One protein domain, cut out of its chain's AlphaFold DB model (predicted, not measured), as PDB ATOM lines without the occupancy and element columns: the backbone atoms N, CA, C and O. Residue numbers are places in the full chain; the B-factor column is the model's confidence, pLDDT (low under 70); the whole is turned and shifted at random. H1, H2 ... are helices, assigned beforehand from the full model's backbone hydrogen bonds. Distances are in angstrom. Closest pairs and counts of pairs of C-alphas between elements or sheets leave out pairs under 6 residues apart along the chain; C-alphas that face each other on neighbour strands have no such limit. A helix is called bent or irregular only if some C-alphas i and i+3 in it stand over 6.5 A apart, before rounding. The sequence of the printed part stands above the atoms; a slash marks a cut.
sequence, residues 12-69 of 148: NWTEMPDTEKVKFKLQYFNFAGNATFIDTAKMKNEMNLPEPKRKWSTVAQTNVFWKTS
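Overview. This is residues 12 to 69 of the 148 residues of an uncharacterized protein of Paenibacillus swuensis (UniProt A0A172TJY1). Two longer helices, H3 and H4, make a V, meeting where residues 42 to 46 of H3 touch residues 58 to 62 of H4, while two short helices, H1 and H2, sit across a gap from them in an open, flat layout. Residues 25 to 34 bridge from H2 to the start of H3, and residues 47 to 55 turn the chain from the end of H3 into H4. The printed part has 58 residues with four named helices, in the order H1, H2, H3, H4, and no named strand; the class is all helix. The whole is only just compact, close to loose, with a radius of gyration of the C-alphas of 12.0 A, and it spans 31 by 26 by 14 A along its three main axes.

Along the chain. The printed part begins with H1, residues 12 to 15, whose first C-alpha, that of Asn 12, is at (258.199, 218.500, 302.215). H2 is residues 18 to 24. H3 is residues 35 to 46, 15.9 A from first to last C-alpha, and begins with C-alpha 35 at (273.863, 202.153, 312.035). H4, residues 56 to 68, is the longest helix, with 13 residues and 17.1 A from first to last C-alpha; it ends with C-alpha 68 at (283.632, 210.329, 321.933). H4 is irregular: C-alphas 63 and 66 are 7.1 A apart.

Arrangement. H1 and H2 are close but not clearly touching, with their closest C-alphas, those of Trp 13 and Lys 21, 7.8 A apart. H2 is apart from both H3 and H4, and H1 is apart from both as well. H3 and H4 touch, with 6 pairs of C-alphas within 8 A; the closest are those of Met 43 and Thr 58, 6.0 A apart. H3 touches H4 with residues 42 to 46 alone, and H4 touches H3 with residues 58 to 62 alone. Their lines stand at a steep tilt of 53 degrees, and they run opposite ways. Every O i to N i+4 pair is within hydrogen-bond range in H3, against 6 of 9 in H4 and 1 of 3 in H2, where 3 of 4 O i to N i+3 pairs are within range; H1 is too short for an O i to N i+4 pair.

Size, cuts and confidence. The two C-alphas farthest apart are those of Asn 12 and Thr 68, at 33.2 A. The printed part runs from residue 12 to 69 with no cut. The link from H1 to H2 is tight, and those from H2 to H3 and from H3 to H4 are short, with 10 and 9 residues between the helices. The mean pLDDT of the printed part is 79.3; residues 25 to 33, in the link from H2 to H3, are under 70.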
ATOM      1  N   ASN A  12     259.334 219.248 301.674       78.75
ATOM      2  CA  ASN A  12     258.199 218.500 302.215       78.75
ATOM      3  C   ASN A  12     258.569 217.671 303.450       78.75
ATOM      4  O   ASN A  12     257.760 217.555 304.360       78.75
ATOM      5  N   TRP A  13     259.776 217.098 303.514       76.12
ATOM      6  CA  TRP A  13     260.227 216.389 304.713       76.12
ATOM      7  C   TRP A  13     260.453 217.351 305.880       76.12
ATOM      8  O   TRP A  13     260.142 217.022 307.020       76.12
ATOM      9  N   THR A  14     260.982 218.543 305.621       73.38
ATOM     10  CA  THR A  14     261.291 219.518 306.675       73.38
ATOM     11  C   THR A  14     260.027 219.998 307.380       73.38
ATOM     12  O   THR A  14     259.972 219.965 308.610       73.38
ATOM     13  N   GLU A  15     258.994 220.340 306.611       80.94
ATOM     14  CA  GLU A  15     257.727 220.865 307.138       80.94
ATOM     15  C   GLU A  15     256.735 219.771 307.572       80.94
ATOM     16  O   GLU A  15     255.719 220.055 308.202       80.94
ATOM     17  N   MET A  16     257.026 218.498 307.281       82.25
ATOM     18  CA  MET A  16     256.179 217.381 307.694       82.25
ATOM     19  C   MET A  16     256.141 217.238 309.230       82.25
ATOM     20  O   MET A  16     257.206 217.202 309.865       82.25
ATOM     21  N   PRO A  17     254.949 217.079 309.839       83.00
ATOM     22  CA  PRO A  17     254.817 216.804 311.266       83.00
ATOM     23  C   PRO A  17     255.572 215.540 311.687       83.00
ATOM     24  O   PRO A  17     255.611 214.546 310.959       83.00
ATOM     25  N   ASP A  18     256.126 215.534 312.900       75.19
ATOM     26  CA  ASP A  18     256.848 214.369 313.426       75.19
ATOM     27  C   ASP A  18     255.974 213.103 313.495       75.19
ATOM     28  O   ASP A  18     256.465 212.001 313.255       75.19
ATOM     29  N   THR A  19     254.667 213.256 313.724       80.94
ATOM     30  CA  THR A  19     253.680 212.162 313.695       80.94
ATOM     31  C   THR A  19     253.577 211.479 312.330       80.94
ATOM     32  O   THR A  19     253.354 210.272 312.267       80.94
ATOM     33  N   GLU A  20     253.780 212.218 311.239       81.94
ATOM     34  CA  GLU A  20     253.825 211.673 309.881       81.94
ATOM     35  C   GLU A  20     255.199 211.057 309.580       81.94
ATOM     36  O   GLU A  20     255.278 209.960 309.027       81.94
ATOM     37  N   LYS A  21     256.289 211.686 310.040       75.25
ATOM     38  CA  LYS A  21     257.663 211.172 309.877       75.25
ATOM     39  C   LYS A  21     257.861 209.792 310.510       75.25
ATOM     40  O   LYS A  21     258.541 208.943 309.935       75.25
ATOM     41  N   VAL A  22     257.254 209.536 311.672       73.38
ATOM     42  CA  VAL A  22     257.350 208.239 312.373       73.38
ATOM     43  C   VAL A  22     256.764 207.089 311.541       73.38
ATOM     44  O   VAL A  22     257.259 205.962 311.616       73.38
ATOM     45  N   LYS A  23     255.780 207.360 310.672       78.19
ATOM     46  CA  LYS A  23     255.157 206.340 309.810       78.19
ATOM     47  C   LYS A  23     256.119 205.765 308.769       78.19
ATOM     48  O   LYS A  23     255.925 204.632 308.338       78.19
ATOM     49  N   PHE A  24     257.183 206.492 308.419       72.88
ATOM     50  CA  PHE A  24     258.219 206.022 307.495       72.88
ATOM     51  C   PHE A  24     259.157 204.977 308.109       72.88
ATOM     52  O   PHE A  24     259.959 204.394 307.384       72.88
ATOM     53  N   LYS A  25     259.078 204.725 309.428       67.19
ATOM     54  CA  LYS A  25     259.802 203.636 310.112       67.19
ATOM     55  C   LYS A  25     261.316 203.602 309.827       67.19
ATOM     56  O   LYS A  25     261.944 202.555 309.940       67.19
ATOM     57  N   LEU A  26     261.931 204.751 309.529       62.44
ATOM     58  CA  LEU A  26     263.354 204.848 309.160       62.44
ATOM     59  C   LEU A  26     264.313 204.364 310.262       62.44
ATOM     60  O   LEU A  26     265.459 204.045 309.976       62.44
ATOM     61  N   GLN A  27     263.850 204.304 311.513       57.50
ATOM     62  CA  GLN A  27     264.627 203.822 312.662       57.50
ATOM     63  C   GLN A  27     264.308 202.374 313.066       57.50
ATOM     64  O   GLN A  27     264.917 201.856 313.996       57.50
ATOM     65  N   TYR A  28     263.351 201.718 312.403       57.66
ATOM     66  CA  TYR A  28     262.888 200.382 312.800       57.66
ATOM     67  C   TYR A  28     263.819 199.254 312.334       57.66
ATOM     68  O   TYR A  28     263.743 198.154 312.870       57.66
ATOM     69  N   PHE A  29     264.704 199.519 311.366       54.56
ATOM     70  CA  PHE A  29     265.646 198.540 310.814       54.56
ATOM     71  C   PHE A  29     267.096 199.032 310.916       54.56
ATOM     72  O   PHE A  29     267.755 199.333 309.920       54.56
ATOM     73  N   ASN A  30     267.600 199.093 312.147       62.41
ATOM     74  CA  ASN A  30     269.037 199.164 312.399       62.41
ATOM     75  C   ASN A  30     269.545 197.734 312.635       62.41
ATOM     76  O   ASN A  30     269.154 197.095 313.608       62.41
ATOM     77  N   PHE A  31     270.391 197.228 311.742       58.59
ATOM     78  CA  PHE A  31     271.124 195.978 311.940       58.59
ATOM     79  C   PHE A  31     272.559 196.302 312.360       58.59
ATOM     80  O   PHE A  31     273.091 197.369 312.036       58.59
ATOM     81  N   ALA A  32     273.214 195.376 313.064       52.56
ATOM     82  CA  ALA A  32     274.644 195.495 313.330       52.56
ATOM     83  C   ALA A  32     275.389 195.698 311.994       52.56
ATOM     84  O   ALA A  32     275.318 194.851 311.108       52.56
ATOM     85  N   GLY A  33     276.031 196.859 311.827       60.06
ATOM     86  CA  GLY A  33     276.771 197.227 310.614       60.06
ATOM     87  C   GLY A  33     276.173 198.354 309.759       60.06
ATOM     88  O   GLY A  33     276.938 199.015 309.065       60.06
ATOM     89  N   ASN A  34     274.865 198.660 309.827       72.12
ATOM     90  CA  ASN A  34     274.273 199.761 309.033       72.12
ATOM     91  C   ASN A  34     274.057 201.070 309.821       72.12
ATOM     92  O   ASN A  34     273.830 202.121 309.214       72.12
ATOM     93  N   ALA A  35     274.162 201.024 311.153       75.50
ATOM     94  CA  ALA A  35     273.863 202.153 312.035       75.50
ATOM     95  C   ALA A  35     274.740 203.383 311.741       75.50
ATOM     96  O   ALA A  35     274.232 204.500 311.710       75.50
ATOM     97  N   THR A  36     276.025 203.184 311.420       79.19
ATOM     98  CA  THR A  36     276.940 204.272 311.032       79.19
ATOM     99  C   THR A  36     276.433 205.032 309.810       79.19
ATOM    100  O   THR A  36     276.408 206.260 309.817       79.19
ATOM    101  N   PHE A  37     275.989 204.326 308.765       79.88
ATOM    102  CA  PHE A  37     275.453 204.957 307.556       79.88
ATOM    103  C   PHE A  37     274.156 205.720 307.849       79.88
ATOM    104  O   PHE A  37     274.004 206.868 307.436       79.88
ATOM    105  N   ILE A  38     273.234 205.106 308.594       80.44
ATOM    106  CA  ILE A  38     271.941 205.716 308.932       80.44
ATOM    107  C   ILE A  38     272.142 206.970 309.789       80.44
ATOM    108  O   ILE A  38     271.553 208.015 309.503       80.44
ATOM    109  N   ASP A  39     272.997 206.896 310.808       81.75
ATOM    110  CA  ASP A  39     273.257 208.019 311.701       81.75
ATOM    111  C   ASP A  39     273.993 209.151 310.995       81.75
ATOM    112  O   ASP A  39     273.562 210.296 311.103       81.75
ATOM    113  N   THR A  40     275.029 208.863 310.206       83.56
ATOM    114  CA  THR A  40     275.747 209.902 309.446       83.56
ATOM    115  C   THR A  40     274.851 210.573 308.400       83.56
ATOM    116  O   THR A  40     274.854 211.803 308.293       83.56
ATOM    117  N   ALA A  41     273.997 209.812 307.705       83.94
ATOM    118  CA  ALA A  41     272.999 210.357 306.786       83.94
ATOM    119  C   ALA A  41     271.977 211.253 307.506       83.94
ATOM    120  O   ALA A  41     271.665 212.352 307.033       83.94
ATOM    121  N   LYS A  42     271.467 210.808 308.661       83.75
ATOM    122  CA  LYS A  42     270.542 211.571 309.510       83.75
ATOM    123  C   LYS A  42     271.190 212.862 309.997       83.75
ATOM    124  O   LYS A  42     270.615 213.927 309.811       83.75
ATOM    125  N   MET A  43     272.394 212.778 310.558       86.69
ATOM    126  CA  MET A  43     273.159 213.921 311.054       86.69
ATOM    127  C   MET A  43     273.398 214.949 309.951       86.69
ATOM    128  O   MET A  43     273.118 216.128 310.148       86.69
ATOM    129  N   LYS A  44     273.841 214.517 308.762       85.75
ATOM    130  CA  LYS A  44     274.108 215.433 307.645       85.75
ATOM    131  C   LYS A  44     272.845 216.148 307.163       85.75
ATOM    132  O   LYS A  44     272.916 217.320 306.809       85.75
ATOM    133  N   ASN A  45     271.695 215.475 307.161       83.75
ATOM    134  CA  ASN A  45     270.429 216.117 306.805       83.75
ATOM    135  C   ASN A  45     269.899 217.034 307.920       83.75
ATOM    136  O   ASN A  45     269.461 218.142 307.629       83.75
ATOM    137  N   GLU A  46     269.968 216.610 309.182       86.12
ATOM    138  CA  GLU A  46     269.521 217.395 310.337       86.12
ATOM    139  C   GLU A  46     270.304 218.703 310.475       86.12
ATOM    140  O   GLU A  46     269.730 219.756 310.735       86.12
ATOM    141  N   MET A  47     271.618 218.665 310.243       85.81
ATOM    142  CA  MET A  47     272.466 219.853 310.355       85.81
ATOM    143  C   MET A  47     272.216 220.890 309.247       85.81
ATOM    144  O   MET A  47     272.615 222.042 309.413       85.81
ATOM    145  N   ASN A  48     271.490 220.536 308.178       84.94
ATOM    146  CA  ASN A  48     271.006 221.501 307.181       84.94
ATOM    147  C   ASN A  48     269.746 222.259 307.639       84.94
ATOM    148  O   ASN A  48     269.387 223.258 307.021       84.94
ATOM    149  N   LEU A  49     269.063 221.809 308.699       84.00
ATOM    150  CA  LEU A  49     267.903 222.509 309.253       84.00
ATOM    151  C   LEU A  49     268.336 223.726 310.090       84.00
ATOM    152  O   LEU A  49     269.415 223.695 310.699       84.00
ATOM    153  N   PRO A  50     267.493 224.773 310.191       87.00
ATOM    154  CA  PRO A  50     267.672 225.838 311.176       87.00
ATOM    155  C   PRO A  50     267.747 225.265 312.592       87.00
ATOM    156  O   PRO A  50     267.006 224.340 312.917       87.00
ATOM    157  N   GLU A  51     268.599 225.831 313.448       86.81
ATOM    158  CA  GLU A  51     268.856 225.324 314.806       86.81
ATOM    159  C   GLU A  51     267.588 225.041 315.640       86.81
ATOM    160  O   GLU A  51     267.508 223.946 316.197       86.81
ATOM    161  N   PRO A  52     266.543 225.899 315.643       86.94
ATOM    162  CA  PRO A  52     265.309 225.630 316.388       86.94
ATOM    163  C   PRO A  52     264.501 224.430 315.873       86.94
ATOM    164  O   PRO A  52     263.637 223.922 316.581       86.94
ATOM    165  N   LYS A  53     264.747 223.994 314.630       83.38
ATOM    166  CA  LYS A  53     264.078 222.848 313.996       83.38
ATOM    167  C   LYS A  53     264.880 221.545 314.135       83.38
ATOM    168  O   LYS A  53     264.406 220.511 313.670       83.38
ATOM    169  N   ARG A  54     266.073 221.576 314.745       85.50
ATOM    170  CA  ARG A  54     266.929 220.390 314.903       85.50
ATOM    171  C   ARG A  54     266.501 219.539 316.092       85.50
ATOM    172  O   ARG A  54     266.277 220.041 317.192       85.50
ATOM    173  N   LYS A  55     266.485 218.221 315.912       85.88
ATOM    174  CA  LYS A  55     266.267 217.259 316.995       85.88
ATOM    175  C   LYS A  55     267.456 217.245 317.944       85.88
ATOM    176  O   LYS A  55     268.580 216.938 317.547       85.88
ATOM    177  N   TRP A  56     267.180 217.485 319.227       87.81
ATOM    178  CA  TRP A  56     268.180 217.435 320.298       87.81
ATOM    179  C   TRP A  56     269.016 216.148 320.269       87.81
ATOM    180  O   TRP A  56     270.239 216.206 320.375       87.81
ATOM    181  N   SER A  57     268.381 214.991 320.058       85.06
ATOM    182  CA  SER A  57     269.069 213.695 320.042       85.06
ATOM    183  C   SER A  57     270.083 213.585 318.903       85.06
ATOM    184  O   SER A  57     271.192 213.102 319.121       85.06
ATOM    185  N   THR A  58     269.756 214.079 317.706       86.19
ATOM    186  CA  THR A  58     270.682 214.107 316.564       86.19
ATOM    187  C   THR A  58     271.828 215.100 316.795       86.19
ATOM    188  O   THR A  58     272.977 214.810 316.453       86.19
ATOM    189  N   VAL A  59     271.552 216.251 317.422       89.75
ATOM    190  CA  VAL A  59     272.578 217.241 317.799       89.75
ATOM    191  C   VAL A  59     273.550 216.654 318.826       89.75
ATOM    192  O   VAL A  59     274.763 216.733 318.633       89.75
ATOM    193  N   ALA A  60     273.044 216.002 319.877       88.94
ATOM    194  CA  ALA A  60     273.863 215.315 320.876       88.94
ATOM    195  C   ALA A  60     274.693 214.181 320.250       88.94
ATOM    196  O   ALA A  60     275.885 214.052 320.533       88.94
ATOM    197  N   GLN A  61     274.100 213.410 319.335       86.25
ATOM    198  CA  GLN A  61     274.803 212.352 318.612       86.25
ATOM    199  C   GLN A  61     275.944 212.884 317.740       86.25
ATOM    200  O   GLN A  61     277.021 212.292 317.722       86.25
ATOM    201  N   THR A  62     275.739 214.033 317.094       87.06
ATOM    202  CA  THR A  62     276.755 214.695 316.265       87.06
ATOM    203  C   THR A  62     277.885 215.305 317.089       87.06
ATOM    204  O   THR A  62     279.057 215.199 316.731       87.06
ATOM    205  N   ASN A  63     277.535 215.988 318.178       89.38
ATOM    206  CA  ASN A  63     278.478 216.827 318.910       89.38
ATOM    207  C   ASN A  63     279.204 216.096 320.033       89.38
ATOM    208  O   ASN A  63     280.292 216.528 320.406       89.38
ATOM    209  N   VAL A  64     278.619 215.018 320.554       89.06
ATOM    210  CA  VAL A  64     279.162 214.266 321.684       89.06
ATOM    211  C   VAL A  64     279.406 212.823 321.270       89.06
ATOM    212  O   VAL A  64     280.563 212.452 321.098       89.06
ATOM    213  N   PHE A  65     278.351 212.030 321.037       86.38
ATOM    214  CA  PHE A  65     278.483 210.570 320.944       86.38
ATOM    215  C   PHE A  65     279.510 210.132 319.896       86.38
ATOM    216  O   PHE A  65     280.524 209.558 320.283       86.38
ATOM    217  N   TRP A  66     279.353 210.505 318.621       84.50
ATOM    218  CA  TRP A  66     280.303 210.103 317.572       84.50
ATOM    219  C   TRP A  66     281.725 210.633 317.774       84.50
ATOM    220  O   TRP A  66     282.675 209.961 317.386       84.50
ATOM    221  N   LYS A  67     281.896 211.807 318.398       86.75
ATOM    222  CA  LYS A  67     283.230 212.363 318.695       86.75
ATOM    223  C   LYS A  67     283.922 211.651 319.855       86.75
ATOM    224  O   LYS A  67     285.144 211.654 319.931       86.75
ATOM    225  N   THR A  68     283.140 211.072 320.763       88.88
ATOM    226  CA  THR A  68     283.632 210.329 321.933       88.88
ATOM    227  C   THR A  68     283.674 208.817 321.716       88.88
ATOM    228  O   THR A  68     284.221 208.092 322.544       88.88
ATOM    229  N   SER A  69     283.109 208.320 320.615       84.69
ATOM    230  CA  SER A  69     283.136 206.905 320.254       84.69
ATOM    231  C   SER A  69     284.418 206.552 319.504       84.69
ATOM    232  O   SER A  69     284.856 207.272 318.610       84.69
TER     233      SER A  69